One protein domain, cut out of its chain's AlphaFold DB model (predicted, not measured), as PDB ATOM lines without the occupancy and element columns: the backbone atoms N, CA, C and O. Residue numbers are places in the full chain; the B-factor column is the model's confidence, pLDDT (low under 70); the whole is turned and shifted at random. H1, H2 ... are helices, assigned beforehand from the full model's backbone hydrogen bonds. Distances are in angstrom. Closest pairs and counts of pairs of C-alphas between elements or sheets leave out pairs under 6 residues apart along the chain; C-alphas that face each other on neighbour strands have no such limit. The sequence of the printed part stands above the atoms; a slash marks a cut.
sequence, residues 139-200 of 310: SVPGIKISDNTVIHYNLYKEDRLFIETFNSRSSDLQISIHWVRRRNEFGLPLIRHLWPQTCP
ATOM      1  N   SER A 139     166.138 286.867 324.782       59.38
ATOM      2  CA  SER A 139     166.887 286.306 323.665       59.38
ATOM      3  C   SER A 139     168.266 286.934 323.744       59.38
ATOM      4  O   SER A 139     168.446 288.073 323.313       59.38
ATOM      5  N   VAL A 140     169.198 286.219 324.372       59.47
ATOM      6  CA  VAL A 140     170.598 286.629 324.390       59.47
ATOM      7  C   VAL A 140     171.051 286.684 322.929       59.47
ATOM      8  O   VAL A 140     170.880 285.683 322.225       59.47
ATOM      9  N   PRO A 141     171.543 287.834 322.441       61.94
ATOM     10  CA  PRO A 141     172.113 287.912 321.110       61.94
ATOM     11  C   PRO A 141     173.352 287.015 321.107       61.94
ATOM     12  O   PRO A 141     174.371 287.340 321.703       61.94
ATOM     13  N   GLY A 142     173.215 285.832 320.527       65.56
ATOM     14  CA  GLY A 142     174.331 284.962 320.205       65.56
ATOM     15  C   GLY A 142     174.375 284.759 318.701       65.56
ATOM     16  O   GLY A 142     173.365 284.938 318.009       65.56
ATOM     17  N   ILE A 143     175.553 284.411 318.203       71.19
ATOM     18  CA  ILE A 143     175.759 284.140 316.787       71.19
ATOM     19  C   ILE A 143     175.036 282.832 316.482       71.19
ATOM     20  O   ILE A 143     175.347 281.792 317.062       71.19
ATOM     21  N   LYS A 144     174.025 282.902 315.617       72.75
ATOM     22  CA  LYS A 144     173.320 281.715 315.137       72.75
ATOM     23  C   LYS A 144     174.112 281.111 313.992       72.75
ATOM     24  O   LYS A 144     174.285 281.773 312.972       72.75
ATOM     25  N   ILE A 145     174.559 279.875 314.157       73.44
ATOM     26  CA  ILE A 145     175.124 279.090 313.059       73.44
ATOM     27  C   ILE A 145     173.966 278.542 312.199       73.44
ATOM     28  O   ILE A 145     172.797 278.565 312.598       73.44
ATOM     29  N   SER A 146     174.286 278.065 310.996       65.38
ATOM     30  CA  SER A 146     173.356 277.457 310.034       65.38
ATOM     31  C   SER A 146     172.547 276.272 310.585       65.38
ATOM     32  O   SER A 146     171.472 275.975 310.068       65.38
ATOM     33  N   ASP A 147     173.009 275.621 311.650       69.81
ATOM     34  CA  ASP A 147     172.340 274.507 312.333       69.81
ATOM     35  C   ASP A 147     171.404 274.949 313.481       69.81
ATOM     36  O   ASP A 147     170.915 274.116 314.246       69.81
ATOM     37  N   ASN A 148     171.119 276.251 313.591       66.31
ATOM     38  CA  ASN A 148     170.387 276.897 314.686       66.31
ATOM     39  C   ASN A 148     171.080 276.832 316.062       66.31
ATOM     40  O   ASN A 148     170.455 277.215 317.060       66.31
ATOM     41  N   THR A 149     172.342 276.401 316.151       75.81
ATOM     42  CA  THR A 149     173.105 276.543 317.395       75.81
ATOM     43  C   THR A 149     173.422 278.012 317.641       75.81
ATOM     44  O   THR A 149     173.657 278.792 316.718       75.81
ATOM     45  N   VAL A 150     173.351 278.417 318.907       76.62
ATOM     46  CA  VAL A 150     173.602 279.795 319.320       76.62
ATOM     47  C   VAL A 150     174.917 279.820 320.081       76.62
ATOM     48  O   VAL A 150     175.000 279.308 321.196       76.62
ATOM     49  N   ILE A 151     175.940 280.419 319.482       80.06
ATOM     50  CA  ILE A 151     177.212 280.661 320.154       80.06
ATOM     51  C   ILE A 151     177.078 281.941 320.975       80.06
ATOM     52  O   ILE A 151     176.796 283.018 320.449       80.06
ATOM     53  N   HIS A 152     177.290 281.812 322.283       77.69
ATOM     54  CA  HIS A 152     177.270 282.930 323.228       77.69
ATOM     55  C   HIS A 152     178.665 283.427 323.617       77.69
ATOM     56  O   HIS A 152     178.778 284.453 324.281       77.69
ATOM     57  N   TYR A 153     179.716 282.703 323.231       83.69
ATOM     58  CA  TYR A 153     181.086 283.039 323.585       83.69
ATOM     59  C   TYR A 153     181.863 283.563 322.385       83.69
ATOM     60  O   TYR A 153     181.908 282.914 321.343       83.69
ATOM     61  N   ASN A 154     182.519 284.703 322.575       83.62
ATOM     62  CA  ASN A 154     183.480 285.237 321.624       83.62
ATOM     63  C   ASN A 154     184.889 284.885 322.097       83.62
ATOM     64  O   ASN A 154     185.201 285.058 323.273       83.62
ATOM     65  N   LEU A 155     185.731 284.416 321.177       86.19
ATOM     66  CA  LEU A 155     187.127 284.098 321.467       86.19
ATOM     67  C   LEU A 155     187.906 285.378 321.784       86.19
ATOM     68  O   LEU A 155     187.953 286.294 320.956       86.19
ATOM     69  N   TYR A 156     188.540 285.419 322.955       86.50
ATOM     70  CA  TYR A 156     189.467 286.492 323.313       86.50
ATOM     71  C   TYR A 156     190.843 286.262 322.680       86.50
ATOM     72  O   TYR A 156     191.125 285.199 322.124       86.50
ATOM     73  N   LYS A 157     191.725 287.264 322.772       87.25
ATOM     74  CA  LYS A 157     193.083 287.194 322.212       87.25
ATOM     75  C   LYS A 157     193.854 285.979 322.737       87.25
ATOM     76  O   LYS A 157     194.497 285.287 321.959       87.25
ATOM     77  N   GLU A 158     193.739 285.680 324.028       85.88
ATOM     78  CA  GLU A 158     194.431 284.543 324.643       85.88
ATOM     79  C   GLU A 158     193.865 283.199 324.175       85.88
ATOM     80  O   GLU A 158     194.603 282.225 324.053       85.88
ATOM     81  N   ASP A 159     192.564 283.146 323.879       89.25
ATOM     82  CA  ASP A 159     191.930 281.938 323.353       89.25
ATOM     83  C   ASP A 159     192.374 281.674 321.911       89.25
ATOM     84  O   ASP A 159     192.562 280.521 321.537       89.25
ATOM     85  N   ARG A 160     192.602 282.729 321.114       87.62
ATOM     86  CA  ARG A 160     193.162 282.594 319.761       87.62
ATOM     87  C   ARG A 160     194.572 282.020 319.789       87.62
ATOM     88  O   ARG A 160     194.824 281.058 319.083       87.62
ATOM     89  N   LEU A 161     195.441 282.535 320.661       88.19
ATOM     90  CA  LEU A 161     196.802 282.009 320.828       88.19
ATOM     91  C   LEU A 161     196.798 280.536 321.257       88.19
ATOM     92  O   LEU A 161     197.569 279.727 320.742       88.19
ATOM     93  N   PHE A 162     195.898 280.175 322.181       88.81
ATOM     94  CA  PHE A 162     195.702 278.783 322.573       88.81
ATOM     95  C   PHE A 162     195.292 277.919 321.375       88.81
ATOM     96  O   PHE A 162     195.903 276.878 321.168       88.81
ATOM     97  N   ILE A 163     194.318 278.364 320.573       87.69
ATOM     98  CA  ILE A 163     193.836 277.641 319.385       87.69
ATOM     99  C   ILE A 163     194.913 277.535 318.298       87.69
ATOM    100  O   ILE A 163     195.040 276.486 317.682       87.69
ATOM    101  N   GLU A 164     195.710 278.576 318.067       85.12
ATOM    102  CA  GLU A 164     196.809 278.547 317.089       85.12
ATOM    103  C   GLU A 164     197.898 277.540 317.481       85.12
ATOM    104  O   GLU A 164     198.479 276.881 316.622       85.12
ATOM    105  N   THR A 165     198.130 277.371 318.783       83.50
ATOM    106  CA  THR A 165     199.053 276.360 319.325       83.50
ATOM    107  C   THR A 165     198.382 274.980 319.462       83.50
ATOM    108  O   THR A 165     199.039 273.977 319.749       83.50
ATOM    109  N   PHE A 166     197.061 274.905 319.288       83.25
ATOM    110  CA  PHE A 166     196.275 273.698 319.498       83.25
ATOM    111  C   PHE A 166     196.418 272.756 318.301       83.25
ATOM    112  O   PHE A 166     195.988 273.047 317.186       83.25
ATOM    113  N   ASN A 167     196.998 271.582 318.538       74.56
ATOM    114  CA  ASN A 167     197.150 270.562 317.507       74.56
ATOM    115  C   ASN A 167     195.835 269.808 317.271       74.56
ATOM    116  O   ASN A 167     195.097 269.510 318.205       74.56
ATOM    117  N   SER A 168     195.589 269.361 316.036       69.75
ATOM    118  CA  SER A 168     194.403 268.561 315.668       69.75
ATOM    119  C   SER A 168     194.276 267.216 316.405       69.75
ATOM    120  O   SER A 168     193.227 266.580 316.353       69.75
ATOM    121  N   ARG A 169     195.335 266.777 317.100       65.88
ATOM    122  CA  ARG A 169     195.368 265.569 317.948       65.88
ATOM    123  C   ARG A 169     195.028 265.833 319.419       65.88
ATOM    124  O   ARG A 169     194.969 264.890 320.205       65.88
ATOM    125  N   SER A 170     194.864 267.091 319.810       69.69
ATOM    126  CA  SER A 170     194.555 267.470 321.184       69.69
ATOM    127  C   SER A 170     193.113 267.101 321.540       69.69
ATOM    128  O   SER A 170     192.186 267.330 320.768       69.69
ATOM    129  N   SER A 171     192.920 266.505 322.718       78.62
ATOM    130  CA  SER A 171     191.613 266.027 323.174       78.62
ATOM    131  C   SER A 171     190.743 267.150 323.747       78.62
ATOM    132  O   SER A 171     191.256 268.146 324.263       78.62
ATOM    133  N   ASP A 172     189.420 266.942 323.761       80.31
ATOM    134  CA  ASP A 172     188.433 267.841 324.392       80.31
ATOM    135  C   ASP A 172     188.790 268.199 325.848       80.31
ATOM    136  O   ASP A 172     188.463 269.279 326.351       80.31
ATOM    137  N   LEU A 173     189.520 267.308 326.527       83.69
ATOM    138  CA  LEU A 173     190.017 267.524 327.879       83.69
ATOM    139  C   LEU A 173     190.958 268.736 327.956       83.69
ATOM    140  O   LEU A 173     190.820 269.546 328.871       83.69
ATOM    141  N   GLN A 174     191.860 268.921 326.988       83.62
ATOM    142  CA  GLN A 174     192.782 270.063 326.972       83.62
ATOM    143  C   GLN A 174     192.041 271.396 326.832       83.62
ATOM    144  O   GLN A 174     192.400 272.371 327.492       83.62
ATOM    145  N   ILE A 175     190.960 271.419 326.044       86.81
ATOM    146  CA  ILE A 175     190.081 272.586 325.924       86.81
ATOM    147  C   ILE A 175     189.468 272.887 327.293       86.81
ATOM    148  O   ILE A 175     189.618 273.991 327.812       86.81
ATOM    149  N   SER A 176     188.837 271.898 327.933       86.25
ATOM    150  CA  SER A 176     188.220 272.101 329.251       86.25
ATOM    151  C   SER A 176     189.214 272.585 330.316       86.25
ATOM    152  O   SER A 176     188.878 273.479 331.092       86.25
ATOM    153  N   ILE A 177     190.451 272.072 330.313       90.25
ATOM    154  CA  ILE A 177     191.515 272.491 331.234       90.25
ATOM    155  C   ILE A 177     191.891 273.955 330.994       90.25
ATOM    156  O   ILE A 177     191.953 274.723 331.956       90.25
ATOM    157  N   HIS A 178     192.089 274.373 329.737       89.19
ATOM    158  CA  HIS A 178     192.366 275.778 329.401       89.19
ATOM    159  C   HIS A 178     191.261 276.702 329.922       89.19
ATOM    160  O   HIS A 178     191.539 277.711 330.571       89.19
ATOM    161  N   TRP A 179     190.003 276.317 329.720       88.50
ATOM    162  CA  TRP A 179     188.845 277.081 330.175       88.50
ATOM    163  C   TRP A 179     188.718 277.168 331.697       88.50
ATOM    164  O   TRP A 179     188.399 278.234 332.229       88.50
ATOM    165  N   VAL A 180     188.964 276.065 332.406       89.50
ATOM    166  CA  VAL A 180     188.974 276.043 333.875       89.50
ATOM    167  C   VAL A 180     190.101 276.924 334.405       89.50
ATOM    168  O   VAL A 180     189.853 277.759 335.271       89.50
ATOM    169  N   ARG A 181     191.308 276.814 333.836       91.31
ATOM    170  CA  ARG A 181     192.451 277.664 334.191       91.31
ATOM    171  C   ARG A 181     192.123 279.145 334.006       91.31
ATOM    172  O   ARG A 181     192.269 279.915 334.949       91.31
ATOM    173  N   ARG A 182     191.588 279.530 332.844       90.12
ATOM    174  CA  ARG A 182     191.174 280.913 332.543       90.12
ATOM    175  C   ARG A 182     190.142 281.441 333.535       90.12
ATOM    176  O   ARG A 182     190.236 282.580 333.982       90.12
ATOM    177  N   ARG A 183     189.155 280.618 333.898       88.94
ATOM    178  CA  ARG A 183     188.150 280.990 334.902       88.94
ATOM    179  C   ARG A 183     188.776 281.185 336.284       88.94
ATOM    180  O   ARG A 183     188.397 282.124 336.976       88.94
ATOM    181  N   ASN A 184     189.719 280.325 336.665       91.12
ATOM    182  CA  ASN A 184     190.410 280.419 337.949       91.12
ATOM    183  C   ASN A 184     191.305 281.665 338.027       91.12
ATOM    184  O   ASN A 184     191.300 282.336 339.051       91.12
ATOM    185  N   GLU A 185     192.010 282.010 336.945       90.94
ATOM    186  CA  GLU A 185     192.831 283.228 336.857       90.94
ATOM    187  C   GLU A 185     191.984 284.508 336.958       90.94
ATOM    188  O   GLU A 185     192.381 285.464 337.616       90.94
ATOM    189  N   PHE A 186     190.807 284.533 336.325       87.75
ATOM    190  CA  PHE A 186     189.943 285.717 336.312       87.75
ATOM    191  C   PHE A 186     189.094 285.877 337.588       87.75
ATOM    192  O   PHE A 186     188.660 286.981 337.908       87.75
ATOM    193  N   GLY A 187     188.798 284.785 338.301       86.56
ATOM    194  CA  GLY A 187     188.022 284.792 339.552       86.56
ATOM    195  C   GLY A 187     186.515 285.068 339.403       86.56
ATOM    196  O   GLY A 187     185.769 284.999 340.378       86.56
ATOM    197  N   LEU A 188     186.039 285.345 338.187       83.94
ATOM    198  CA  LEU A 188     184.637 285.607 337.840       83.94
ATOM    199  C   LEU A 188     184.262 284.873 336.536       83.94
ATOM    200  O   LEU A 188     185.130 284.337 335.840       83.94
ATOM    201  N   PRO A 189     182.975 284.820 336.145       84.75
ATOM    202  CA  PRO A 189     182.611 284.324 334.824       84.75
ATOM    203  C   PRO A 189     183.289 285.150 333.718       84.75
ATOM    204  O   PRO A 189     183.226 286.377 333.730       84.75
ATOM    205  N   LEU A 190     183.875 284.482 332.719       84.81
ATOM    206  CA  LEU A 190     184.566 285.145 331.598       84.81
ATOM    207  C   LEU A 190     183.640 286.038 330.754       84.81
ATOM    208  O   LEU A 190     184.098 286.937 330.054       84.81
ATOM    209  N   ILE A 191     182.328 285.787 330.800       82.44
ATOM    210  CA  ILE A 191     181.330 286.581 330.086       82.44
ATOM    211  C   ILE A 191     180.571 287.462 331.071       82.44
ATOM    212  O   ILE A 191     179.935 286.963 332.001       82.44
ATOM    213  N   ARG A 192     180.552 288.775 330.811       77.94
ATOM    214  CA  ARG A 192     179.929 289.768 331.697       77.94
ATOM    215  C   ARG A 192     178.439 289.539 331.950       77.94
ATOM    216  O   ARG A 192     177.959 289.809 333.041       77.94
ATOM    217  N   HIS A 193     177.691 289.012 330.983       76.25
ATOM    218  CA  HIS A 193     176.256 288.759 331.175       76.25
ATOM    219  C   HIS A 193     175.961 287.616 332.163       76.25
ATOM    220  O   HIS A 193     174.817 287.456 332.579       76.25
ATOM    221  N   LEU A 194     176.958 286.780 332.479       78.62
ATOM    222  CA  LEU A 194     176.857 285.714 333.480       78.62
ATOM    223  C   LEU A 194     177.241 286.200 334.877       78.62
ATOM    224  O   LEU A 194     177.202 285.417 335.822       78.62
ATOM    225  N   TRP A 195     177.645 287.463 335.012       83.62
ATOM    226  CA  TRP A 195     177.988 288.024 336.307       83.62
ATOM    227  C   TRP A 195     176.740 288.104 337.187       83.62
ATOM    228  O   TRP A 195     175.626 288.282 336.674       83.62
ATOM    229  N   PRO A 196     176.906 287.962 338.511       82.75
ATOM    230  CA  PRO A 196     175.795 288.094 339.437       82.75
ATOM    231  C   PRO A 196     175.124 289.461 339.282       82.75
ATOM    232  O   PRO A 196     175.758 290.460 338.934       82.75
ATOM    233  N   GLN A 197     173.816 289.501 339.542       82.56
ATOM    234  CA  GLN A 197     173.090 290.767 339.551       82.56
ATOM    235  C   GLN A 197     173.682 291.693 340.613       82.56
ATOM    236  O   GLN A 197     173.981 291.266 341.727       82.56
ATOM    237  N   THR A 198     173.815 292.968 340.263       85.81
ATOM    238  CA  THR A 198     174.284 294.018 341.163       85.81
ATOM    239  C   THR A 198     173.391 294.107 342.392       85.81
ATOM    240  O   THR A 198     172.160 294.131 342.292       85.81
ATOM    241  N   CYS A 199     174.017 294.183 343.564       84.00
ATOM    242  CA  CYS A 199     173.299 294.330 344.819       84.00
ATOM    243  C   CYS A 199     172.480 295.637 344.807       84.00
ATOM    244  O   CYS A 199     172.991 296.682 344.391       84.00
ATOM    245  N   PRO A 200     171.220 295.635 345.285       86.62
ATOM    246  CA  PRO A 200     170.393 296.846 345.321       86.62
ATOM    247  C   PRO A 200     171.037 298.016 346.084       86.62
ATOM    248  O   PRO A 200     170.872 299.172 345.678       86.62
TER     249      PRO A 200
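AT A GLANCE: This is residues 139 to 200 of the 310 residues of an uncharacterized protein of Theileria parva (UniProt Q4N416). With little regular structure, this is a loose U of two helices, H1 and the longer H2, running nearly opposite ways, with long stretches of no named element before and after. Residues 143 to 144 pair with 150 to 151 in a small loop before H1, and residues 167 to 173 stick out. The 62 printed residues hold H1 then H2, no named strand; the class is all helix, with 23 residues in named elements. The radius of gyration of the C-alphas is 14.3 A, the spans 48 by 33 by 20 A.

HOW THE PARTS SIT: The short pairing is antiparallel. H1, residues 157 to 164, and H2, residues 172 to 186, are near each other, their closest C-alphas 8.2 A apart. Every O i to N i+4 pair in H1 and H2 is within hydrogen-bond range.

IN THESE COORDINATES: H1 begins at C-alpha 157 (193.083, 287.194, 322.212) and spans 10.7 A. H2 spans 21.5 A, ending at C-alpha 186 (189.943, 285.717, 336.312).

THE WHOLE: The farthest C-alphas, Arg 169 and Pro 200, are 48.5 A apart. The printed part has no cut, and the link from H1 to H2 is short. pLDDT is under 70 at residues 139 to 142, 146 to 148 and 168 to 170.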